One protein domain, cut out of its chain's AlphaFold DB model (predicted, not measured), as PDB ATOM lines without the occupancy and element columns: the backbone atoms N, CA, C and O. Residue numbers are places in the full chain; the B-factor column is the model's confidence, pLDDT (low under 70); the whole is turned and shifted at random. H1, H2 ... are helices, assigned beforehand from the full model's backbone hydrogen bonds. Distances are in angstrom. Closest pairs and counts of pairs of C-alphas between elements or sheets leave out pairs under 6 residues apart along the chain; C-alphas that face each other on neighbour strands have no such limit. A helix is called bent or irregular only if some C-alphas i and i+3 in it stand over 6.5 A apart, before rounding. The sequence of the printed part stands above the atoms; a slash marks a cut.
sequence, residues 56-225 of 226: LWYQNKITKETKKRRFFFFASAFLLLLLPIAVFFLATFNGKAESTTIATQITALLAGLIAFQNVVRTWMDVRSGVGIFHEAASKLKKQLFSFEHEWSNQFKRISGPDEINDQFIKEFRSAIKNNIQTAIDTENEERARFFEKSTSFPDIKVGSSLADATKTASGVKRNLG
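Overview. This is residues 56 to 225 of the 226 residues of an uncharacterized protein of Gammaproteobacteria bacterium (UniProt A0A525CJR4). A long thin rod holds two helical pairs end to end, H1 beside H2 and the hairpin of H3 and H4, with H5 crossing H2. The printed part has 170 residues, five named helices, H1 to H5, and no named strand. It is all helix and extended, with a radius of gyration of the C-alphas of 28.2 A and spans of 97 by 28 by 24 A.

Arrangement. H1, residues 56 to 93, assigned as one helix by its hydrogen bonds, is bent: C-alphas 81 and 84 are 6.5 A apart. Its arms are H1a, residues 56 to 81, and H1b, residues 84 to 93. H2, residues 99 to 126, is close to but not clearly touching both arms; to H1a its tilt is a shallow 4 degrees, opposite ways. H1a, with residues 58 to 65 alone, touches H3, residues 130 to 155; the closest C-alphas, of Ile 62 and Val 130, are 5.8 A apart. H3 and H4, residues 166 to 199, form a hairpin, closest at the C-alphas of Leu 140 and Ala 183, 6.3 A. H5, residues 206 to 223, touches H2 at a steep tilt of 46 degrees, closest at the C-alphas of Ala 111 and Ala 213, 5.0 A. In H1a, H1b, H2, H3, H4 and H5 every O i to N i+4 pair is within hydrogen-bond range.

Along the chain. H1a begins at C-alpha 56 (180.704, 229.146, 204.528) and H5 ends at C-alpha 223 (142.001, 253.640, 181.536). From first to last C-alpha, H1a measures 37.4 A, H2 40.7 A, H3 36.8 A and H4 49.1 A.

Size, cuts and confidence. The C-alphas farthest apart, of Lys 96 and Asp 162, are 96.7 A apart. The printed part has no cut and no long link. Residues 199 to 225 are among those with pLDDT under 70.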
ATOM      1  N   LEU A  56     181.871 229.220 203.644       90.19
ATOM      2  CA  LEU A  56     180.704 229.146 204.528       90.19
ATOM      3  C   LEU A  56     180.161 230.543 204.847       90.19
ATOM      4  O   LEU A  56     178.951 230.789 204.779       90.19
ATOM      5  N   TRP A  57     181.052 231.491 205.136       91.31
ATOM      6  CA  TRP A  57     180.679 232.876 205.375       91.31
ATOM      7  C   TRP A  57     179.961 233.487 204.169       91.31
ATOM      8  O   TRP A  57     178.893 234.086 204.345       91.31
ATOM      9  N   TYR A  58     180.482 233.305 202.949       90.62
ATOM     10  CA  TYR A  58     179.838 233.830 201.740       90.62
ATOM     11  C   TYR A  58     178.448 233.226 201.539       90.62
ATOM     12  O   TYR A  58     177.495 233.966 201.291       90.62
ATOM     13  N   GLN A  59     178.284 231.913 201.720       90.12
ATOM     14  CA  GLN A  59     176.973 231.256 201.621       90.12
ATOM     15  C   GLN A  59     175.967 231.812 202.635       90.12
ATOM     16  O   GLN A  59     174.819 232.126 202.292       90.12
ATOM     17  N   ASN A  60     176.406 232.001 203.880       89.94
ATOM     18  CA  ASN A  60     175.589 232.589 204.934       89.94
ATOM     19  C   ASN A  60     175.213 234.038 204.614       89.94
ATOM     20  O   ASN A  60     174.065 234.448 204.818       89.94
ATOM     21  N   LYS A  61     176.154 234.819 204.077       89.19
ATOM     22  CA  LYS A  61     175.919 236.205 203.668       89.19
ATOM     23  C   LYS A  61     174.910 236.283 202.522       89.19
ATOM     24  O   LYS A  61     173.937 237.027 202.636       89.19
ATOM     25  N   ILE A  62     175.083 235.470 201.481       88.81
ATOM     26  CA  ILE A  62     174.158 235.341 200.344       88.81
ATOM     27  C   ILE A  62     172.749 235.002 200.836       88.81
ATOM     28  O   ILE A  62     171.777 235.660 200.458       88.81
ATOM     29  N   THR A  63     172.627 234.018 201.726       88.94
ATOM     30  CA  THR A  63     171.334 233.583 202.267       88.94
ATOM     31  C   THR A  63     170.661 234.691 203.075       88.94
ATOM     32  O   THR A  63     169.469 234.953 202.892       88.94
ATOM     33  N   LYS A  64     171.410 235.388 203.941       89.19
ATOM     34  CA  LYS A  64     170.896 236.521 204.728       89.19
ATOM     35  C   LYS A  64     170.401 237.653 203.828       89.19
ATOM     36  O   LYS A  64     169.298 238.154 204.040       89.19
ATOM     37  N   GLU A  65     171.172 238.032 202.813       86.38
ATOM     38  CA  GLU A  65     170.773 239.094 201.881       86.38
ATOM     39  C   GLU A  65     169.579 238.671 201.008       86.38
ATOM     40  O   GLU A  65     168.656 239.455 200.794       86.38
ATOM     41  N   THR A  66     169.511 237.406 200.591       86.88
ATOM     42  CA  THR A  66     168.359 236.866 199.848       86.88
ATOM     43  C   THR A  66     167.085 236.877 200.695       86.88
ATOM     44  O   THR A  66     166.023 237.274 200.212       86.88
ATOM     45  N   LYS A  67     167.176 236.502 201.979       89.06
ATOM     46  CA  LYS A  67     166.047 236.576 202.921       89.06
ATOM     47  C   LYS A  67     165.555 238.012 203.103       89.06
ATOM     48  O   LYS A  67     164.350 238.233 203.046       89.06
ATOM     49  N   LYS A  68     166.461 238.988 203.247       85.50
ATOM     50  CA  LYS A  68     166.093 240.413 203.326       85.50
ATOM     51  C   LYS A  68     165.370 240.893 202.070       85.50
ATOM     52  O   LYS A  68     164.349 241.557 202.191       85.50
ATOM     53  N   ARG A  69     165.843 240.515 200.874       83.44
ATOM     54  CA  ARG A  69     165.164 240.858 199.611       83.44
ATOM     55  C   ARG A  69     163.764 240.271 199.534       83.44
ATOM     56  O   ARG A  69     162.834 240.980 199.170       83.44
ATOM     57  N   ARG A  70     163.606 238.993 199.893       86.44
ATOM     58  CA  ARG A  70     162.290 238.337 199.930       86.44
ATOM     59  C   ARG A  70     161.366 239.040 200.917       86.44
ATOM     60  O   ARG A  70     160.251 239.380 200.547       86.44
ATOM     61  N   PHE A  71     161.844 239.317 202.128       88.38
ATOM     62  CA  PHE A  71     161.082 240.065 203.125       88.38
ATOM     63  C   PHE A  71     160.650 241.436 202.596       88.38
ATOM     64  O   PHE A  71     159.479 241.778 202.690       88.38
ATOM     65  N   PHE A  72     161.562 242.187 201.976       82.81
ATOM     66  CA  PHE A  72     161.245 243.495 201.407       82.81
ATOM     67  C   PHE A  72     160.225 243.411 200.264       82.81
ATOM     68  O   PHE A  72     159.304 244.225 200.194       82.81
ATOM     69  N   PHE A  73     160.357 242.411 199.392       83.44
ATOM     70  CA  PHE A  73     159.389 242.147 198.332       83.44
ATOM     71  C   PHE A  73     157.997 241.868 198.909       83.44
ATOM     72  O   PHE A  73     157.032 242.508 198.498       83.44
ATOM     73  N   PHE A  74     157.898 240.985 199.907       87.75
ATOM     74  CA  PHE A  74     156.628 240.682 200.567       87.75
ATOM     75  C   PHE A  74     156.055 241.885 201.317       87.75
ATOM     76  O   PHE A  74     154.866 242.151 201.194       87.75
ATOM     77  N   ALA A  75     156.882 242.653 202.030       84.94
ATOM     78  CA  ALA A  75     156.452 243.878 202.702       84.94
ATOM     79  C   ALA A  75     155.920 244.917 201.699       84.94
ATOM     80  O   ALA A  75     154.888 245.537 201.937       84.94
ATOM     81  N   SER A  76     156.578 245.062 200.545       78.88
ATOM     82  CA  SER A  76     156.134 245.960 199.472       78.88
ATOM     83  C   SER A  76     154.827 245.492 198.834       78.88
ATOM     84  O   SER A  76     153.936 246.304 198.601       78.88
ATOM     85  N   ALA A  77     154.690 244.188 198.574       82.69
ATOM     86  CA  ALA A  77     153.461 243.597 198.049       82.69
ATOM     87  C   ALA A  77     152.294 243.748 199.039       82.69
ATOM     88  O   ALA A  77     151.190 244.110 198.644       82.69
ATOM     89  N   PHE A  78     152.556 243.545 200.331       88.19
ATOM     90  CA  PHE A  78     151.577 243.751 201.392       88.19
ATOM     91  C   PHE A  78     151.134 245.216 201.479       88.19
ATOM     92  O   PHE A  78     149.940 245.496 201.539       88.19
ATOM     93  N   LEU A  79     152.073 246.161 201.398       83.19
ATOM     94  CA  LEU A  79     151.766 247.593 201.403       83.19
ATOM     95  C   LEU A  79     150.921 248.017 200.188       83.19
ATOM     96  O   LEU A  79     150.022 248.841 200.327       83.19
ATOM     97  N   LEU A  80     151.157 247.416 199.017       80.00
ATOM     98  CA  LEU A  80     150.311 247.612 197.833       80.00
ATOM     99  C   LEU A  80     148.887 247.074 198.036       80.00
ATOM    100  O   LEU A  80     147.936 247.682 197.559       80.00
ATOM    101  N   LEU A  81     148.725 245.969 198.765       83.81
ATOM    102  CA  LEU A  81     147.411 245.401 199.087       83.81
ATOM    103  C   LEU A  81     146.654 246.254 200.120       83.81
ATOM    104  O   LEU A  81     145.431 246.350 200.069       83.81
ATOM    105  N   LEU A  82     147.370 246.940 201.016       85.88
ATOM    106  CA  LEU A  82     146.772 247.871 201.977       85.88
ATOM    107  C   LEU A  82     146.249 249.169 201.341       85.88
ATOM    108  O   LEU A  82     145.402 249.829 201.942       85.88
ATOM    109  N   LEU A  83     146.706 249.543 200.142       78.44
ATOM    110  CA  LEU A  83     146.272 250.779 199.480       78.44
ATOM    111  C   LEU A  83     144.754 250.839 199.234       78.44
ATOM    112  O   LEU A  83     144.149 251.809 199.683       78.44
ATOM    113  N   PRO A  84     144.104 249.847 198.592       77.69
ATOM    114  CA  PRO A  84     142.648 249.828 198.431       77.69
ATOM    115  C   PRO A  84     141.886 250.004 199.749       77.69
ATOM    116  O   PRO A  84     140.887 250.716 199.798       77.69
ATOM    117  N   ILE A  85     142.388 249.396 200.829       84.56
ATOM    118  CA  ILE A  85     141.794 249.489 202.167       84.56
ATOM    119  C   ILE A  85     141.926 250.920 202.700       84.56
ATOM    120  O   ILE A  85     140.943 251.504 203.150       84.56
ATOM    121  N   ALA A  86     143.114 251.520 202.596       79.81
ATOM    122  CA  ALA A  86     143.340 252.909 202.990       79.81
ATOM    123  C   ALA A  86     142.453 253.884 202.195       79.81
ATOM    124  O   ALA A  86     141.879 254.805 202.775       79.81
ATOM    125  N   VAL A  87     142.285 253.654 200.889       74.62
ATOM    126  CA  VAL A  87     141.399 254.450 200.025       74.62
ATOM    127  C   VAL A  87     139.936 254.312 200.442       74.62
ATOM    128  O   VAL A  87     139.239 255.320 200.547       74.62
ATOM    129  N   PHE A  88     139.476 253.093 200.732       77.88
ATOM    130  CA  PHE A  88     138.118 252.842 201.215       77.88
ATOM    131  C   PHE A  88     137.830 253.590 202.525       77.88
ATOM    132  O   PHE A  88     136.800 254.258 202.651       77.88
ATOM    133  N   PHE A  89     138.759 253.542 203.482       82.12
ATOM    134  CA  PHE A  89     138.620 254.275 204.738       82.12
ATOM    135  C   PHE A  89     138.634 255.793 204.526       82.12
ATOM    136  O   PHE A  89     137.772 256.483 205.067       82.12
ATOM    137  N   LEU A  90     139.539 256.317 203.693       74.44
ATOM    138  CA  LEU A  90     139.578 257.749 203.365       74.44
ATOM    139  C   LEU A  90     138.275 258.230 202.714       74.44
ATOM    140  O   LEU A  90     137.779 259.296 203.071       74.44
ATOM    141  N   ALA A  91     137.692 257.442 201.806       70.44
ATOM    142  CA  ALA A  91     136.418 257.762 201.164       70.44
ATOM    143  C   ALA A  91     135.233 257.724 202.145       70.44
ATOM    144  O   ALA A  91     134.318 258.539 202.037       70.44
ATOM    145  N   THR A  92     135.260 256.808 203.117       76.31
ATOM    146  CA  THR A  92     134.181 256.643 204.105       76.31
ATOM    147  C   THR A  92     134.199 257.742 205.174       76.31
ATOM    148  O   THR A  92     133.140 258.226 205.569       76.31
ATOM    149  N   PHE A  93     135.382 258.169 205.631       72.75
ATOM    150  CA  PHE A  93     135.515 259.179 206.690       72.75
ATOM    151  C   PHE A  93     135.447 260.632 206.184       72.75
ATOM    152  O   PHE A  93     134.979 261.499 206.919       72.75
ATOM    153  N   ASN A  94     135.834 260.915 204.935       66.56
ATOM    154  CA  ASN A  94     135.789 262.268 204.352       66.56
ATOM    155  C   ASN A  94     134.436 262.597 203.692       66.56
ATOM    156  O   ASN A  94     134.407 263.157 202.597       66.56
ATOM    157  N   GLY A  95     133.321 262.215 204.325       55.84
ATOM    158  CA  GLY A  95     131.962 262.310 203.777       55.84
ATOM    159  C   GLY A  95     131.717 263.521 202.859       55.84
ATOM    160  O   GLY A  95     131.931 264.665 203.250       55.84
ATOM    161  N   LYS A  96     131.240 263.244 201.634       57.03
ATOM    162  CA  LYS A  96     130.953 264.208 200.547       57.03
ATOM    163  C   LYS A  96     132.156 264.958 199.950       57.03
ATOM    164  O   LYS A  96     131.959 266.004 199.339       57.03
ATOM    165  N   ALA A  97     133.382 264.447 200.056       57.31
ATOM    166  CA  ALA A  97     134.467 264.959 199.220       57.31
ATOM    167  C   ALA A  97     134.131 264.775 197.723       57.31
ATOM    168  O   ALA A  97     133.711 263.693 197.305       57.31
ATOM    169  N   GLU A  98     134.301 265.831 196.918       63.44
ATOM    170  CA  GLU A  98     134.149 265.759 195.460       63.44
ATOM    171  C   GLU A  98     135.051 264.655 194.889       63.44
ATOM    172  O   GLU A  98     136.201 264.484 195.315       63.44
ATOM    173  N   SER A  99     134.543 263.910 193.900       65.56
ATOM    174  CA  SER A  99     135.252 262.783 193.272       65.56
ATOM    175  C   SER A  99     136.661 263.164 192.799       65.56
ATOM    176  O   SER A  99     137.601 262.375 192.905       65.56
ATOM    177  N   THR A 100     136.831 264.412 192.357       68.25
ATOM    178  CA  THR A 100     138.101 264.990 191.916       68.25
ATOM    179  C   THR A 100     139.134 265.088 193.044       68.25
ATOM    180  O   THR A 100     140.302 264.766 192.830       68.25
ATOM    181  N   THR A 101     138.735 265.483 194.258       70.56
ATOM    182  CA  THR A 101     139.642 265.608 195.413       70.56
ATOM    183  C   THR A 101     140.123 264.240 195.887       70.56
ATOM    184  O   THR A 101     141.315 264.060 196.142       70.56
ATOM    185  N   ILE A 102     139.219 263.257 195.924       68.81
ATOM    186  CA  ILE A 102     139.541 261.867 196.273       68.81
ATOM    187  C   ILE A 102     140.520 261.284 195.242       68.81
ATOM    188  O   ILE A 102     141.547 260.716 195.615       68.81
ATOM    189  N   ALA A 103     140.270 261.490 193.944       69.44
ATOM    190  CA  ALA A 103     141.152 261.009 192.883       69.44
ATOM    191  C   ALA A 103     142.574 261.598 192.979       69.44
ATOM    192  O   ALA A 103     143.556 260.875 192.788       69.44
ATOM    193  N   THR A 104     142.711 262.885 193.317       74.19
ATOM    194  CA  THR A 104     144.022 263.535 193.484       74.19
ATOM    195  C   THR A 104     144.769 263.009 194.712       74.19
ATOM    196  O   THR A 104     145.968 262.746 194.624       74.19
ATOM    197  N   GLN A 105     144.076 262.781 195.834       73.75
ATOM    198  CA  GLN A 105     144.672 262.197 197.044       73.75
ATOM    199  C   GLN A 105     145.177 260.768 196.801       73.75
ATOM    200  O   GLN A 105     146.302 260.440 197.177       73.75
ATOM    201  N   ILE A 106     144.388 259.941 196.107       71.81
ATOM    202  CA  ILE A 106     144.790 258.584 195.707       71.81
ATOM    203  C   ILE A 106     146.014 258.638 194.787       71.81
ATOM    204  O   ILE A 106     146.984 257.912 194.995       71.81
ATOM    205  N   THR A 107     145.998 259.530 193.793       73.75
ATOM    206  CA  THR A 107     147.110 259.711 192.848       73.75
ATOM    207  C   THR A 107     148.400 260.108 193.570       73.75
ATOM    208  O   THR A 107     149.455 259.533 193.302       73.75
ATOM    209  N   ALA A 108     148.323 261.044 194.520       77.00
ATOM    210  CA  ALA A 108     149.468 261.480 195.314       77.00
ATOM    211  C   ALA A 108     150.017 260.358 196.213       77.00
ATOM    212  O   ALA A 108     151.233 260.172 196.285       77.00
ATOM    213  N   LEU A 109     149.137 259.568 196.843       75.19
ATOM    214  CA  LEU A 109     149.524 258.403 197.647       75.19
ATOM    215  C   LEU A 109     150.226 257.334 196.803       75.19
ATOM    216  O   LEU A 109     151.278 256.830 197.199       75.19
ATOM    217  N   LEU A 110     149.688 257.022 195.621       74.00
ATOM    218  CA  LEU A 110     150.302 256.080 194.684       74.00
ATOM    219  C   LEU A 110     151.665 256.579 194.198       74.00
ATOM    220  O   LEU A 110     152.630 255.817 194.199       74.00
ATOM    221  N   ALA A 111     151.767 257.857 193.827       77.19
ATOM    222  CA  ALA A 111     153.021 258.447 193.375       77.19
ATOM    223  C   ALA A 111     154.090 258.434 194.479       77.19
ATOM    224  O   ALA A 111     155.232 258.051 194.222       77.19
ATOM    225  N   GLY A 112     153.712 258.775 195.716       78.50
ATOM    226  CA  GLY A 112     154.594 258.705 196.879       78.50
ATOM    227  C   GLY A 112     155.059 257.279 197.176       78.50
ATOM    228  O   GLY A 112     156.248 257.058 197.410       78.50
ATOM    229  N   LEU A 113     154.156 256.296 197.097       77.56
ATOM    230  CA  LEU A 113     154.509 254.894 197.302       77.56
ATOM    231  C   LEU A 113     155.460 254.378 196.217       77.56
ATOM    232  O   LEU A 113     156.449 253.727 196.545       77.56
ATOM    233  N   ILE A 114     155.190 254.665 194.943       77.88
ATOM    234  CA  ILE A 114     156.054 254.255 193.828       77.88
ATOM    235  C   ILE A 114     157.432 254.909 193.962       77.88
ATOM    236  O   ILE A 114     158.448 254.230 193.824       77.88
ATOM    237  N   ALA A 115     157.484 256.203 194.293       76.50
ATOM    238  CA  ALA A 115     158.740 256.903 194.536       76.50
ATOM    239  C   ALA A 115     159.522 256.259 195.691       76.50
ATOM    240  O   ALA A 115     160.709 255.972 195.540       76.50
ATOM    241  N   PHE A 116     158.858 255.945 196.808       78.44
ATOM    242  CA  PHE A 116     159.475 255.237 197.930       78.44
ATOM    243  C   PHE A 116     159.979 253.844 197.529       78.44
ATOM    244  O   PHE A 116     161.120 253.490 197.822       78.44
ATOM    245  N   GLN A 117     159.177 253.064 196.801       79.56
ATOM    246  CA  GLN A 117     159.581 251.748 196.305       79.56
ATOM    247  C   GLN A 117     160.798 251.836 195.383       79.56
ATOM    248  O   GLN A 117     161.700 251.011 195.505       79.56
ATOM    249  N   ASN A 118     160.860 252.837 194.504       79.19
ATOM    250  CA  ASN A 118     162.007 253.061 193.629       79.19
ATOM    251  C   ASN A 118     163.257 253.435 194.428       79.19
ATOM    252  O   ASN A 118     164.306 252.839 194.209       79.19
ATOM    253  N   VAL A 119     163.145 254.339 195.408       76.81
ATOM    254  CA  VAL A 119     164.257 254.691 196.307       76.81
ATOM    255  C   VAL A 119     164.791 253.451 197.014       76.81
ATOM    256  O   VAL A 119     165.999 253.212 197.007       76.81
ATOM    257  N   VAL A 120     163.911 252.626 197.586       75.69
ATOM    258  CA  VAL A 120     164.354 251.437 198.315       75.69
ATOM    259  C   VAL A 120     164.902 250.361 197.377       75.69
ATOM    260  O   VAL A 120     165.906 249.740 197.716       75.69
ATOM    261  N   ARG A 121     164.319 250.154 196.188       74.38
ATOM    262  CA  ARG A 121     164.866 249.233 195.173       74.38
ATOM    263  C   ARG A 121     166.275 249.641 194.765       74.38
ATOM    264  O   ARG A 121     167.186 248.827 194.875       74.38
ATOM    265  N   THR A 122     166.462 250.904 194.403       73.69
ATOM    266  CA  THR A 122     167.766 251.458 194.035       73.69
ATOM    267  C   THR A 122     168.768 251.334 195.184       73.69
ATOM    268  O   THR A 122     169.909 250.920 194.984       73.69
ATOM    269  N   TRP A 123     168.335 251.602 196.418       71.81
ATOM    270  CA  TRP A 123     169.169 251.428 197.607       71.81
ATOM    271  C   TRP A 123     169.554 249.961 197.855       71.81
ATOM    272  O   TRP A 123     170.704 249.663 198.191       71.81
ATOM    273  N   MET A 124     168.621 249.024 197.656       73.25
ATOM    274  CA  MET A 124     168.912 247.593 197.741       73.25
ATOM    275  C   MET A 124     169.857 247.134 196.633       73.25
ATOM    276  O   MET A 124     170.722 246.311 196.921       73.25
ATOM    277  N   ASP A 125     169.715 247.640 195.406       71.00
ATOM    278  CA  ASP A 125     170.527 247.249 194.248       71.00
ATOM    279  C   ASP A 125     171.989 247.701 194.359       71.00
ATOM    280  O   ASP A 125     172.902 246.954 193.983       71.00
ATOM    281  N   VAL A 126     172.229 248.850 194.989       64.31
ATOM    282  CA  VAL A 126     173.575 249.349 195.315       64.31
ATOM    283  C   VAL A 126     174.220 248.502 196.412       64.31
ATOM    284  O   VAL A 126     175.362 248.067 196.284       64.31
ATOM    285  N   ARG A 127     173.465 248.135 197.457       65.00
ATOM    286  CA  ARG A 127     173.946 247.210 198.509       65.00
ATOM    287  C   ARG A 127     174.011 245.744 198.080       65.00
ATOM    288  O   ARG A 127     174.510 244.890 198.815       65.00
ATOM    289  N   SER A 128     173.512 245.434 196.893       64.25
ATOM    290  CA  SER A 128     173.321 244.095 196.347       64.25
ATOM    291  C   SER A 128     174.641 243.559 195.766       64.25
ATOM    292  O   SER A 128     174.795 243.267 194.582       64.25
ATOM    293  N   GLY A 129     175.629 243.378 196.644       74.25
ATOM    294  CA  GLY A 129     176.879 242.657 196.368       74.25
ATOM    295  C   GLY A 129     176.695 241.139 196.232       74.25
ATOM    296  O   GLY A 129     177.669 240.406 196.161       74.25
ATOM    297  N   VAL A 130     175.452 240.640 196.197       84.44
ATOM    298  CA  VAL A 130     175.137 239.200 196.179       84.44
ATOM    299  C   VAL A 130     175.786 238.486 194.993       84.44
ATOM    300  O   VAL A 130     176.323 237.400 195.177       84.44
ATOM    301  N   GLY A 131     175.796 239.107 193.809       87.44
ATOM    302  CA  GLY A 131     176.498 238.559 192.643       87.44
ATOM    303  C   GLY A 131     178.009 238.438 192.867       87.44
ATOM    304  O   GLY A 131     178.581 237.396 192.573       87.44
ATOM    305  N   ILE A 132     178.621 239.454 193.486       90.56
ATOM    306  CA  ILE A 132     180.054 239.473 193.818       90.56
ATOM    307  C   ILE A 132     180.372 238.356 194.825       90.56
ATOM    308  O   ILE A 132     181.301 237.579 194.618       90.56
ATOM    309  N   PHE A 133     179.548 238.196 195.866       91.38
ATOM    310  CA  PHE A 133     179.703 237.114 196.841       91.38
ATOM    311  C   PHE A 133     179.512 235.723 196.219       91.38
ATOM    312  O   PHE A 133     180.223 234.792 196.590       91.38
ATOM    313  N   HIS A 134     178.567 235.560 195.284       92.00
ATOM    314  CA  HIS A 134     178.377 234.300 194.557       92.00
ATOM    315  C   HIS A 134     179.594 233.949 193.707       92.00
ATOM    316  O   HIS A 134     180.026 232.797 193.714       92.00
ATOM    317  N   GLU A 135     180.141 234.929 192.991       94.00
ATOM    318  CA  GLU A 135     181.332 234.741 192.173       94.00
ATOM    319  C   GLU A 135     182.538 234.362 193.039       94.00
ATOM    320  O   GLU A 135     183.177 233.349 192.765       94.00
ATOM    321  N   ALA A 136     182.795 235.101 194.124       94.31
ATOM    322  CA  ALA A 136     183.877 234.803 195.062       94.31
ATOM    323  C   ALA A 136     183.728 233.400 195.678       94.31
ATOM    324  O   ALA A 136     184.667 232.608 195.657       94.31
ATOM    325  N   ALA A 137     182.527 233.041 196.144       93.25
ATOM    326  CA  ALA A 137     182.259 231.708 196.682       93.25
ATOM    327  C   ALA A 137     182.469 230.601 195.638       93.25
ATOM    328  O   ALA A 137     182.974 229.532 195.972       93.25
ATOM    329  N   SER A 138     182.074 230.838 194.385       94.12
ATOM    330  CA  SER A 138     182.264 229.890 193.284       94.12
ATOM    331  C   SER A 138     183.746 229.699 192.953       94.12
ATOM    332  O   SER A 138     184.201 228.561 192.847       94.12
ATOM    333  N   LYS A 139     184.514 230.796 192.867       96.06
ATOM    334  CA  LYS A 139     185.971 230.770 192.655       96.06
ATOM    335  C   LYS A 139     186.673 229.963 193.750       96.06
ATOM    336  O   LYS A 139     187.381 229.013 193.426       96.06
ATOM    337  N   LEU A 140     186.388 230.263 195.020       94.19
ATOM    338  CA  LEU A 140     186.966 229.548 196.163       94.19
ATOM    339  C   LEU A 140     186.607 228.055 196.165       94.19
ATOM    340  O   LEU A 140     187.477 227.217 196.373       94.19
ATOM    341  N   LYS A 141     185.347 227.697 195.880       94.19
ATOM    342  CA  LYS A 141     184.930 226.288 195.773       94.19
ATOM    343  C   LYS A 141     185.650 225.561 194.649       94.19
ATOM    344  O   LYS A 141     186.144 224.463 194.859       94.19
ATOM    345  N   LYS A 142     185.700 226.161 193.457       96.00
ATOM    346  CA  LYS A 142     186.386 225.576 192.303       96.00
ATOM    347  C   LYS A 142     187.849 225.304 192.640       96.00
ATOM    348  O   LYS A 142     188.337 224.214 192.381       96.00
ATOM    349  N   GLN A 143     188.514 226.280 193.245       94.81
ATOM    350  CA  GLN A 143     189.904 226.183 193.658       94.81
ATOM    351  C   GLN A 143     190.134 225.083 194.706       94.81
ATOM    352  O   GLN A 143     191.068 224.295 194.565       94.81
ATOM    353  N   LEU A 144     189.279 225.011 195.729       94.56
ATOM    354  CA  LEU A 144     189.336 223.968 196.749       94.56
ATOM    355  C   LEU A 144     189.152 222.577 196.136       94.56
ATOM    356  O   LEU A 144     189.992 221.709 196.341       94.56
ATOM    357  N   PHE A 145     188.109 222.385 195.326       94.75
ATOM    358  CA  PHE A 145     187.846 221.098 194.684       94.75
ATOM    359  C   PHE A 145     188.963 220.682 193.729       94.75
ATOM    360  O   PHE A 145     189.304 219.505 193.669       94.75
ATOM    361  N   SER A 146     189.551 221.625 192.987       95.19
ATOM    362  CA  SER A 146     190.717 221.342 192.146       95.19
ATOM    363  C   SER A 146     191.903 220.857 192.978       95.19
ATOM    364  O   SER A 146     192.521 219.862 192.609       95.19
ATOM    365  N   PHE A 147     192.178 221.504 194.112       96.06
ATOM    366  CA  PHE A 147     193.240 221.093 195.030       96.06
ATOM    367  C   PHE A 147     192.975 219.721 195.656       96.06
ATOM    368  O   PHE A 147     193.846 218.857 195.601       96.06
ATOM    369  N   GLU A 148     191.775 219.489 196.193       94.50
ATOM    370  CA  GLU A 148     191.391 218.191 196.761       94.50
ATOM    371  C   GLU A 148     191.492 217.080 195.714       94.50
ATOM    372  O   GLU A 148     192.016 216.003 195.990       94.50
ATOM    373  N   HIS A 149     191.030 217.330 194.487       94.56
ATOM    374  CA  HIS A 149     191.098 216.348 193.412       94.56
ATOM    375  C   HIS A 149     192.541 216.021 193.015       94.56
ATOM    376  O   HIS A 149     192.887 214.852 192.857       94.56
ATOM    377  N   GLU A 150     193.393 217.035 192.867       95.69
ATOM    378  CA  GLU A 150     194.803 216.846 192.535       95.69
ATOM    379  C   GLU A 150     195.523 216.047 193.625       95.69
ATOM    380  O   GLU A 150     196.115 215.005 193.341       95.69
ATOM    381  N   TRP A 151     195.417 216.486 194.879       95.69
ATOM    382  CA  TRP A 151     196.179 215.905 195.978       95.69
ATOM    383  C   TRP A 151     195.622 214.579 196.472       95.69
ATOM    384  O   TRP A 151     196.408 213.689 196.778       95.69
ATOM    385  N   SER A 152     194.303 214.365 196.437       94.44
ATOM    386  CA  SER A 152     193.739 213.040 196.729       94.44
ATOM    387  C   SER A 152     194.248 211.973 195.760       94.44
ATOM    388  O   SER A 152     194.505 210.839 196.162       94.44
ATOM    389  N   ASN A 153     194.456 212.321 194.488       92.94
ATOM    390  CA  ASN A 153     195.058 211.410 193.520       92.94
ATOM    391  C   ASN A 153     196.543 211.158 193.803       92.94
ATOM    392  O   ASN A 153     197.022 210.063 193.515       92.94
ATOM    393  N   GLN A 154     197.270 212.137 194.349       93.31
ATOM    394  CA  GLN A 154     198.665 211.950 194.747       93.31
ATOM    395  C   GLN A 154     198.782 211.051 195.982       93.31
ATOM    396  O   GLN A 154     199.497 210.058 195.926       93.31
ATOM    397  N   PHE A 155     198.012 211.313 197.041       92.19
ATOM    398  CA  PHE A 155     198.000 210.479 198.248       92.19
ATOM    399  C   PHE A 155     197.551 209.040 197.970       92.19
ATOM    400  O   PHE A 155     198.126 208.110 198.517       92.19
ATOM    401  N   LYS A 156     196.604 208.815 197.048       90.12
ATOM    402  CA  LYS A 156     196.210 207.455 196.629       90.12
ATOM    403  C   LYS A 156     197.319 206.658 195.936       90.12
ATOM    404  O   LYS A 156     197.207 205.440 195.853       90.12
ATOM    405  N   ARG A 157     198.334 207.321 195.373       89.81
ATOM    406  CA  ARG A 157     199.484 206.649 194.738       89.81
ATOM    407  C   ARG A 157     200.534 206.210 195.754       89.81
ATOM    408  O   ARG A 157     201.380 205.397 195.404       89.81
ATOM    409  N   ILE A 158     200.471 206.749 196.967       88.25
ATOM    410  CA  ILE A 158     201.380 206.428 198.059       88.25
ATOM    411  C   ILE A 158     200.932 205.095 198.652       88.25
ATOM    412  O   ILE A 158     199.822 204.972 199.168       88.25
ATOM    413  N   SER A 159     201.791 204.085 198.553       76.25
ATOM    414  CA  SER A 159     201.470 202.716 198.981       76.25
ATOM    415  C   SER A 159     201.774 202.469 200.462       76.25
ATOM    416  O   SER A 159     201.299 201.486 201.031       76.25
ATOM    417  N   GLY A 160     202.528 203.364 201.110       78.31
ATOM    418  CA  GLY A 160     202.835 203.282 202.536       78.31
ATOM    419  C   GLY A 160     203.445 204.566 203.119       78.31
ATOM    420  O   GLY A 160     203.860 205.450 202.369       78.31
ATOM    421  N   PRO A 161     203.525 204.687 204.458       77.00
ATOM    422  CA  PRO A 161     203.999 205.898 205.139       77.00
ATOM    423  C   PRO A 161     205.429 206.307 204.764       77.00
ATOM    424  O   PRO A 161     205.738 207.498 204.767       77.00
ATOM    425  N   ASP A 162     206.269 205.329 204.419       81.25
ATOM    426  CA  ASP A 162     207.688 205.512 204.086       81.25
ATOM    427  C   ASP A 162     207.906 206.223 202.738       81.25
ATOM    428  O   ASP A 162     208.978 206.768 202.481       81.25
ATOM    429  N   GLU A 163     206.885 206.266 201.877       83.19
ATOM    430  CA  GLU A 163     206.925 206.985 200.597       83.19
ATOM    431  C   GLU A 163     206.641 208.493 200.757       83.19
ATOM    432  O   GLU A 163     206.915 209.279 199.846       83.19
ATOM    433  N   ILE A 164     206.157 208.926 201.931       87.44
ATOM    434  CA  ILE A 164     205.985 210.344 202.280       87.44
ATOM    435  C   ILE A 164     207.346 210.905 202.701       87.44
ATOM    436  O   ILE A 164     207.677 210.999 203.883       87.44
ATOM    437  N   ASN A 165     208.149 211.263 201.705       89.25
ATOM    438  CA  ASN A 165     209.459 211.873 201.903       89.25
ATOM    439  C   ASN A 165     209.375 213.406 202.072       89.25
ATOM    440  O   ASN A 165     208.349 214.043 201.814       89.25
ATOM    441  N   ASP A 166     210.492 214.022 202.462       90.75
ATOM    442  CA  ASP A 166     210.589 215.475 202.661       90.75
ATOM    443  C   ASP A 166     210.236 216.291 201.413       90.75
ATOM    444  O   ASP A 166     209.763 217.423 201.526       90.75
ATOM    445  N   GLN A 167     210.483 215.744 200.221       93.00
ATOM    446  CA  GLN A 167     210.176 216.422 198.967       93.00
ATOM    447  C   GLN A 167     208.661 216.503 198.755       93.00
ATOM    448  O   GLN A 167     208.144 217.592 198.511       93.00
ATOM    449  N   PHE A 168     207.947 215.395 198.952       93.19
ATOM    450  CA  PHE A 168     206.490 215.346 198.886       93.19
ATOM    451  C   PHE A 168     205.849 216.300 199.904       93.19
ATOM    452  O   PHE A 168     204.973 217.092 199.557       93.19
ATOM    453  N   ILE A 169     206.336 216.297 201.152       93.00
ATOM    454  CA  ILE A 169     205.846 217.205 202.202       93.00
ATOM    455  C   ILE A 169     206.040 218.672 201.789       93.00
ATOM    456  O   ILE A 169     205.132 219.489 201.946       93.00
ATOM    457  N   LYS A 170     207.213 219.027 201.248       95.31
ATOM    458  CA  LYS A 170     207.495 220.394 200.779       95.31
ATOM    459  C   LYS A 170     206.590 220.804 199.621       95.31
ATOM    460  O   LYS A 170     206.095 221.931 199.625       95.31
ATOM    461  N   GLU A 171     206.367 219.918 198.656       96.19
ATOM    462  CA  GLU A 171     205.478 220.166 197.518       96.19
ATOM    463  C   GLU A 171     204.035 220.379 197.979       96.19
ATOM    464  O   GLU A 171     203.405 221.364 197.586       96.19
ATOM    465  N   PHE A 172     203.551 219.537 198.892       96.56
ATOM    466  CA  PHE A 172     202.209 219.659 199.449       96.56
ATOM    467  C   PHE A 172     202.014 220.965 200.222       96.56
ATOM    468  O   PHE A 172     201.072 221.714 199.961       96.56
ATOM    469  N   ARG A 173     202.956 221.314 201.108       96.75
ATOM    470  CA  ARG A 173     202.937 222.595 201.836       96.75
ATOM    471  C   ARG A 173     202.988 223.798 200.900       96.75
ATOM    472  O   ARG A 173     202.309 224.797 201.134       96.75
ATOM    473  N   SER A 174     203.780 223.717 199.833       97.19
ATOM    474  CA  SER A 174     203.836 224.757 198.804       97.19
ATOM    475  C   SER A 174     202.483 224.917 198.103       97.19
ATOM    476  O   SER A 174     201.984 226.035 197.961       97.19
ATOM    477  N   ALA A 175     201.831 223.809 197.746       97.50
ATOM    478  CA  ALA A 175     200.507 223.834 197.137       97.50
ATOM    479  C   ALA A 175     199.435 224.411 198.075       97.50
ATOM    480  O   ALA A 175     198.626 225.225 197.629       97.50
ATOM    481  N   ILE A 176     199.468 224.070 199.369       97.50
ATOM    482  CA  ILE A 176     198.594 224.676 200.387       97.50
ATOM    483  C   ILE A 176     198.790 226.194 200.427       97.50
ATOM    484  O   ILE A 176     197.819 226.944 200.318       97.50
ATOM    485  N   LYS A 177     200.038 226.667 200.517       97.00
ATOM    486  CA  LYS A 177     200.349 228.106 200.555       97.00
ATOM    487  C   LYS A 177     199.869 228.836 199.304       97.00
ATOM    488  O   LYS A 177     199.269 229.903 199.418       97.00
ATOM    489  N   ASN A 178     200.067 228.250 198.126       97.00
ATOM    490  CA  ASN A 178     199.577 228.813 196.865       97.00
ATOM    491  C   ASN A 178     198.043 228.891 196.832       97.00
ATOM    492  O   ASN A 178     197.473 229.872 196.344       97.00
ATOM    493  N   ASN A 179     197.367 227.884 197.390       95.75
ATOM    494  CA  ASN A 179     195.915 227.872 197.515       95.75
ATOM    495  C   ASN A 179     195.438 228.992 198.461       95.75
ATOM    496  O   ASN A 179     194.598 229.814 198.099       95.75
ATOM    497  N   ILE A 180     196.049 229.111 199.638       96.12
ATOM    498  CA  ILE A 180     195.748 230.191 200.584       96.12
ATOM    499  C   ILE A 180     195.957 231.564 199.931       96.12
ATOM    500  O   ILE A 180     195.082 232.424 200.030       96.12
ATOM    501  N   GLN A 181     197.065 231.764 199.215       97.06
ATOM    502  CA  GLN A 181     197.342 233.036 198.547       97.06
ATOM    503  C   GLN A 181     196.276 233.378 197.501       97.06
ATOM    504  O   GLN A 181     195.739 234.482 197.504       97.06
ATOM    505  N   THR A 182     195.880 232.413 196.670       94.38
ATOM    506  CA  THR A 182     194.832 232.629 195.657       94.38
ATOM    507  C   THR A 182     193.469 232.936 196.301       94.38
ATOM    508  O   THR A 182     192.683 233.736 195.782       94.38
ATOM    509  N   ALA A 183     193.186 232.350 197.469       93.81
ATOM    510  CA  ALA A 183     191.979 232.657 198.229       93.81
ATOM    511  C   ALA A 183     192.000 234.087 198.794       93.81
ATOM    512  O   ALA A 183     190.987 234.788 198.730       93.81
ATOM    513  N   ILE A 184     193.158 234.542 199.285       94.25
ATOM    514  CA  ILE A 184     193.379 235.928 199.720       94.25
ATOM    515  C   ILE A 184     193.198 236.895 198.545       94.25
ATOM    516  O   ILE A 184     192.515 237.908 198.689       94.25
ATOM    517  N   ASP A 185     193.742 236.573 197.375       95.50
ATOM    518  CA  ASP A 185     193.614 237.411 196.180       95.50
ATOM    519  C   ASP A 185     192.152 237.510 195.725       95.50
ATOM    520  O   ASP A 185     191.666 238.603 195.429       95.50
ATOM    521  N   THR A 186     191.411 236.398 195.776       93.94
ATOM    522  CA  THR A 186     189.963 236.375 195.508       93.94
ATOM    523  C   THR A 186     189.192 237.256 196.496       93.94
ATOM    524  O   THR A 186     188.263 237.963 196.104       93.94
ATOM    525  N   GLU A 187     189.563 237.244 197.779       92.50
ATOM    526  CA  GLU A 187     188.961 238.110 198.797       92.50
ATOM    527  C   GLU A 187     189.288 239.592 198.554       92.50
ATOM    528  O   GLU A 187     188.417 240.450 198.692       92.50
ATOM    529  N   ASN A 188     190.519 239.913 198.162       93.56
ATOM    530  CA  ASN A 188     190.916 241.284 197.849       93.56
ATOM    531  C   ASN A 188     190.193 241.814 196.604       93.56
ATOM    532  O   ASN A 188     189.714 242.950 196.612       93.56
ATOM    533  N   GLU A 189     190.056 240.986 195.566       93.88
ATOM    534  CA  GLU A 189     189.283 241.303 194.364       93.88
ATOM    535  C   GLU A 189     187.801 241.535 194.701       93.88
ATOM    536  O   GLU A 189     187.207 242.525 194.268       93.88
ATOM    537  N   GLU A 190     187.207 240.655 195.515       92.69
ATOM    538  CA  GLU A 190     185.837 240.797 196.021       92.69
ATOM    539  C   GLU A 190     185.649 242.132 196.737       92.69
ATOM    540  O   GLU A 190     184.747 242.893 196.385       92.69
ATOM    541  N   ARG A 191     186.532 242.447 197.693       89.62
ATOM    542  CA  ARG A 191     186.488 243.701 198.449       89.62
ATOM    543  C   ARG A 191     186.588 244.907 197.527       89.62
ATOM    544  O   ARG A 191     185.794 245.829 197.677       89.62
ATOM    545  N   ALA A 192     187.517 244.904 196.571       90.56
ATOM    546  CA  ALA A 192     187.685 246.004 195.623       90.56
ATOM    547  C   ALA A 192     186.407 246.243 194.803       90.56
ATOM    548  O   ALA A 192     185.895 247.364 194.771       90.56
ATOM    549  N   ARG A 193     185.829 245.176 194.235       88.62
ATOM    550  CA  ARG A 193     184.567 245.243 193.478       88.62
ATOM    551  C   ARG A 193     183.395 245.681 194.352       88.62
ATOM    552  O   ARG A 193     182.534 246.444 193.912       88.62
ATOM    553  N   PHE A 194     183.337 245.200 195.593       85.69
ATOM    554  CA  PHE A 194     182.315 245.613 196.547       85.69
ATOM    555  C   PHE A 194     182.437 247.105 196.866       85.69
ATOM    556  O   PHE A 194     181.429 247.812 196.845       85.69
ATOM    557  N   PHE A 195     183.656 247.599 197.105       84.88
ATOM    558  CA  PHE A 195     183.907 249.015 197.351       84.88
ATOM    559  C   PHE A 195     183.492 249.873 196.158       84.88
ATOM    560  O   PHE A 195     182.685 250.775 196.360       84.88
ATOM    561  N   GLU A 196     183.930 249.550 194.941       84.19
ATOM    562  CA  GLU A 196     183.567 250.262 193.704       84.19
ATOM    563  C   GLU A 196     182.043 250.353 193.498       84.19
ATOM    564  O   GLU A 196     181.487 251.411 193.185       84.19
ATOM    565  N   LYS A 197     181.332 249.250 193.758       79.31
ATOM    566  CA  LYS A 197     179.868 249.216 193.673       79.31
ATOM    567  C   LYS A 197     179.180 249.980 194.810       79.31
ATOM    568  O   LYS A 197     178.064 250.459 194.644       79.31
ATOM    569  N   SER A 198     179.812 250.075 195.977       72.75
ATOM    570  CA  SER A 198     179.243 250.752 197.147       72.75
ATOM    571  C   SER A 198     179.500 252.262 197.177       72.75
ATOM    572  O   SER A 198     178.697 252.994 197.751       72.75
ATOM    573  N   THR A 199     180.596 252.733 196.575       69.56
ATOM    574  CA  THR A 199     180.960 254.157 196.498       69.56
ATOM    575  C   THR A 199     180.252 254.885 195.361       69.56
ATOM    576  O   THR A 199     180.112 256.108 195.413       69.56
ATOM    577  N   SER A 200     179.737 254.153 194.372       62.59
ATOM    578  CA  SER A 200     178.782 254.674 193.396       62.59
ATOM    579  C   SER A 200     177.417 254.863 194.066       62.59
ATOM    580  O   SER A 200     176.531 254.011 194.015       62.59
ATOM    581  N   PHE A 201     177.245 256.002 194.746       58.53
ATOM    582  CA  PHE A 201     175.926 256.403 195.221       58.53
ATOM    583  C   PHE A 201     174.977 256.487 194.024       58.53
ATOM    584  O   PHE A 201     175.325 257.092 193.005       58.53
ATOM    585  N   PRO A 202     173.778 255.899 194.119       59.31
ATOM    586  CA  PRO A 202     172.802 256.059 193.067       59.31
ATOM    587  C   PRO A 202     172.421 257.535 192.991       59.31
ATOM    588  O   PRO A 202     172.083 258.142 194.009       59.31
ATOM    589  N   ASP A 203     172.442 258.106 191.790       57.91
ATOM    590  CA  ASP A 203     171.805 259.393 191.541       57.91
ATOM    591  C   ASP A 203     170.290 259.183 191.657       57.91
ATOM    592  O   ASP A 203     169.604 258.778 190.711       57.91
ATOM    593  N   ILE A 204     169.770 259.333 192.876       58.12
ATOM    594  CA  ILE A 204     168.344 259.212 193.145       58.12
ATOM    595  C   ILE A 204     167.690 260.469 192.578       58.12
ATOM    596  O   ILE A 204     167.478 261.460 193.276       58.12
ATOM    597  N   LYS A 205     167.322 260.419 191.297       63.81
ATOM    598  CA  LYS A 205     166.514 261.453 190.644       63.81
ATOM    599  C   LYS A 205     165.067 261.357 191.128       63.81
ATOM    600  O   LYS A 205     164.164 260.924 190.411       63.81
ATOM    601  N   VAL A 206     164.849 261.762 192.379       59.06
ATOM    602  CA  VAL A 206     163.537 261.790 193.044       59.06
ATOM    603  C   VAL A 206     162.522 262.547 192.182       59.06
ATOM    604  O   VAL A 206     161.409 262.068 191.982       59.06
ATOM    605  N   GLY A 207     162.936 263.671 191.584       59.88
ATOM    606  CA  GLY A 207     162.091 264.490 190.712       59.88
ATOM    607  C   GLY A 207     161.601 263.776 189.448       59.88
ATOM    608  O   GLY A 207     160.416 263.853 189.137       59.88
ATOM    609  N   SER A 208     162.465 263.032 188.745       63.94
ATOM    610  CA  SER A 208     162.037 262.287 187.550       63.94
ATOM    611  C   SER A 208     161.194 261.068 187.919       63.94
ATOM    612  O   SER A 208     160.187 260.811 187.272       63.94
ATOM    613  N   SER A 209     161.522 260.386 189.021       61.75
ATOM    614  CA  SER A 209     160.718 259.267 189.532       61.75
ATOM    615  C   SER A 209     159.305 259.694 189.949       61.75
ATOM    616  O   SER A 209     158.348 258.973 189.682       61.75
ATOM    617  N   LEU A 210     159.149 260.873 190.560       60.25
ATOM    618  CA  LEU A 210     157.842 261.460 190.877       60.25
ATOM    619  C   LEU A 210     157.078 261.875 189.616       60.25
ATOM    620  O   LEU A 210     155.878 261.612 189.517       60.25
ATOM    621  N   ALA A 211     157.754 262.489 188.642       68.69
ATOM    622  CA  ALA A 211     157.139 262.870 187.373       68.69
ATOM    623  C   ALA A 211     156.631 261.643 186.589       68.69
ATOM    624  O   ALA A 211     155.496 261.646 186.106       68.69
ATOM    625  N   ASP A 212     157.422 260.570 186.535       69.19
ATOM    626  CA  ASP A 212     157.058 259.313 185.875       69.19
ATOM    627  C   ASP A 212     155.950 258.568 186.627       69.19
ATOM    628  O   ASP A 212     155.015 258.049 186.009       69.19
ATOM    629  N   ALA A 213     155.980 258.578 187.963       62.25
ATOM    630  CA  ALA A 213     154.907 258.018 188.778       62.25
ATOM    631  C   ALA A 213     153.588 258.787 188.587       62.25
ATOM    632  O   ALA A 213     152.528 258.172 188.469       62.25
ATOM    633  N   THR A 214     153.645 260.117 188.460       63.94
ATOM    634  CA  THR A 214     152.472 260.969 188.196       63.94
ATOM    635  C   THR A 214     151.902 260.730 186.793       63.94
ATOM    636  O   THR A 214     150.686 260.620 186.623       63.94
ATOM    637  N   LYS A 215     152.762 260.571 185.776       68.50
ATOM    638  CA  LYS A 215     152.353 260.162 184.419       68.50
ATOM    639  C   LYS A 215     151.722 258.768 184.395       68.50
ATOM    640  O   LYS A 215     150.711 258.561 183.733       68.50
ATOM    641  N   THR A 216     152.280 257.821 185.144       65.50
ATOM    642  CA  THR A 216     151.752 256.450 185.221       65.50
ATOM    643  C   THR A 216     150.392 256.426 185.919       65.50
ATOM    644  O   THR A 216     149.440 255.843 185.405       65.50
ATOM    645  N   ALA A 217     150.260 257.123 187.050       60.75
ATOM    646  CA  ALA A 217     149.007 257.206 187.794       60.75
ATOM    647  C   ALA A 217     147.898 257.932 187.004       60.75
ATOM    648  O   ALA A 217     146.752 257.482 186.990       60.75
ATOM    649  N   SER A 218     148.235 258.999 186.272       61.88
ATOM    650  CA  SER A 218     147.283 259.668 185.372       61.88
ATOM    651  C   SER A 218     146.873 258.801 184.170       61.88
ATOM    652  O   SER A 218     145.720 258.863 183.744       61.88
ATOM    653  N   GLY A 219     147.760 257.937 183.664       62.78
ATOM    654  CA  GLY A 219     147.425 256.929 182.650       62.78
ATOM    655  C   GLY A 219     146.454 255.857 183.157       62.78
ATOM    656  O   GLY A 219     145.498 255.513 182.464       62.78
ATOM    657  N   VAL A 220     146.642 255.379 184.393       58.41
ATOM    658  CA  VAL A 220     145.718 254.436 185.053       58.41
ATOM    659  C   VAL A 220     144.338 255.065 185.258       58.41
ATOM    660  O   VAL A 220     143.335 254.425 184.956       58.41
ATOM    661  N   LYS A 221     144.277 256.336 185.682       57.50
ATOM    662  CA  LYS A 221     143.018 257.089 185.801       57.50
ATOM    663  C   LYS A 221     142.242 257.124 184.474       57.50
ATOM    664  O   LYS A 221     141.062 256.787 184.447       57.50
ATOM    665  N   ARG A 222     142.931 257.428 183.365       58.78
ATOM    666  CA  ARG A 222     142.349 257.438 182.008       58.78
ATOM    667  C   ARG A 222     141.760 256.090 181.591       58.78
ATOM    668  O   ARG A 222     140.691 256.062 180.995       58.78
ATOM    669  N   ASN A 223     142.444 254.989 181.905       56.06
ATOM    670  CA  ASN A 223     142.001 253.640 181.536       56.06
ATOM    671  C   ASN A 223     140.856 253.108 182.412       56.06
ATOM    672  O   ASN A 223     140.149 252.200 181.989       56.06
ATOM    673  N   LEU A 224     140.663 253.662 183.613       49.81
ATOM    674  CA  LEU A 224     139.578 253.292 184.529       49.81
ATOM    675  C   LEU A 224     138.310 254.151 184.365       49.81
ATOM    676  O   LEU A 224     137.335 253.910 185.070       49.81
ATOM    677  N   GLY A 225     138.304 255.133 183.454       48.28
ATOM    678  CA  GLY A 225     137.146 256.008 183.224       48.28
ATOM    679  C   GLY A 225     136.823 256.953 184.390       48.28
ATOM    680  O   GLY A 225     135.671 257.356 184.538       48.28
TER     681      GLY A 225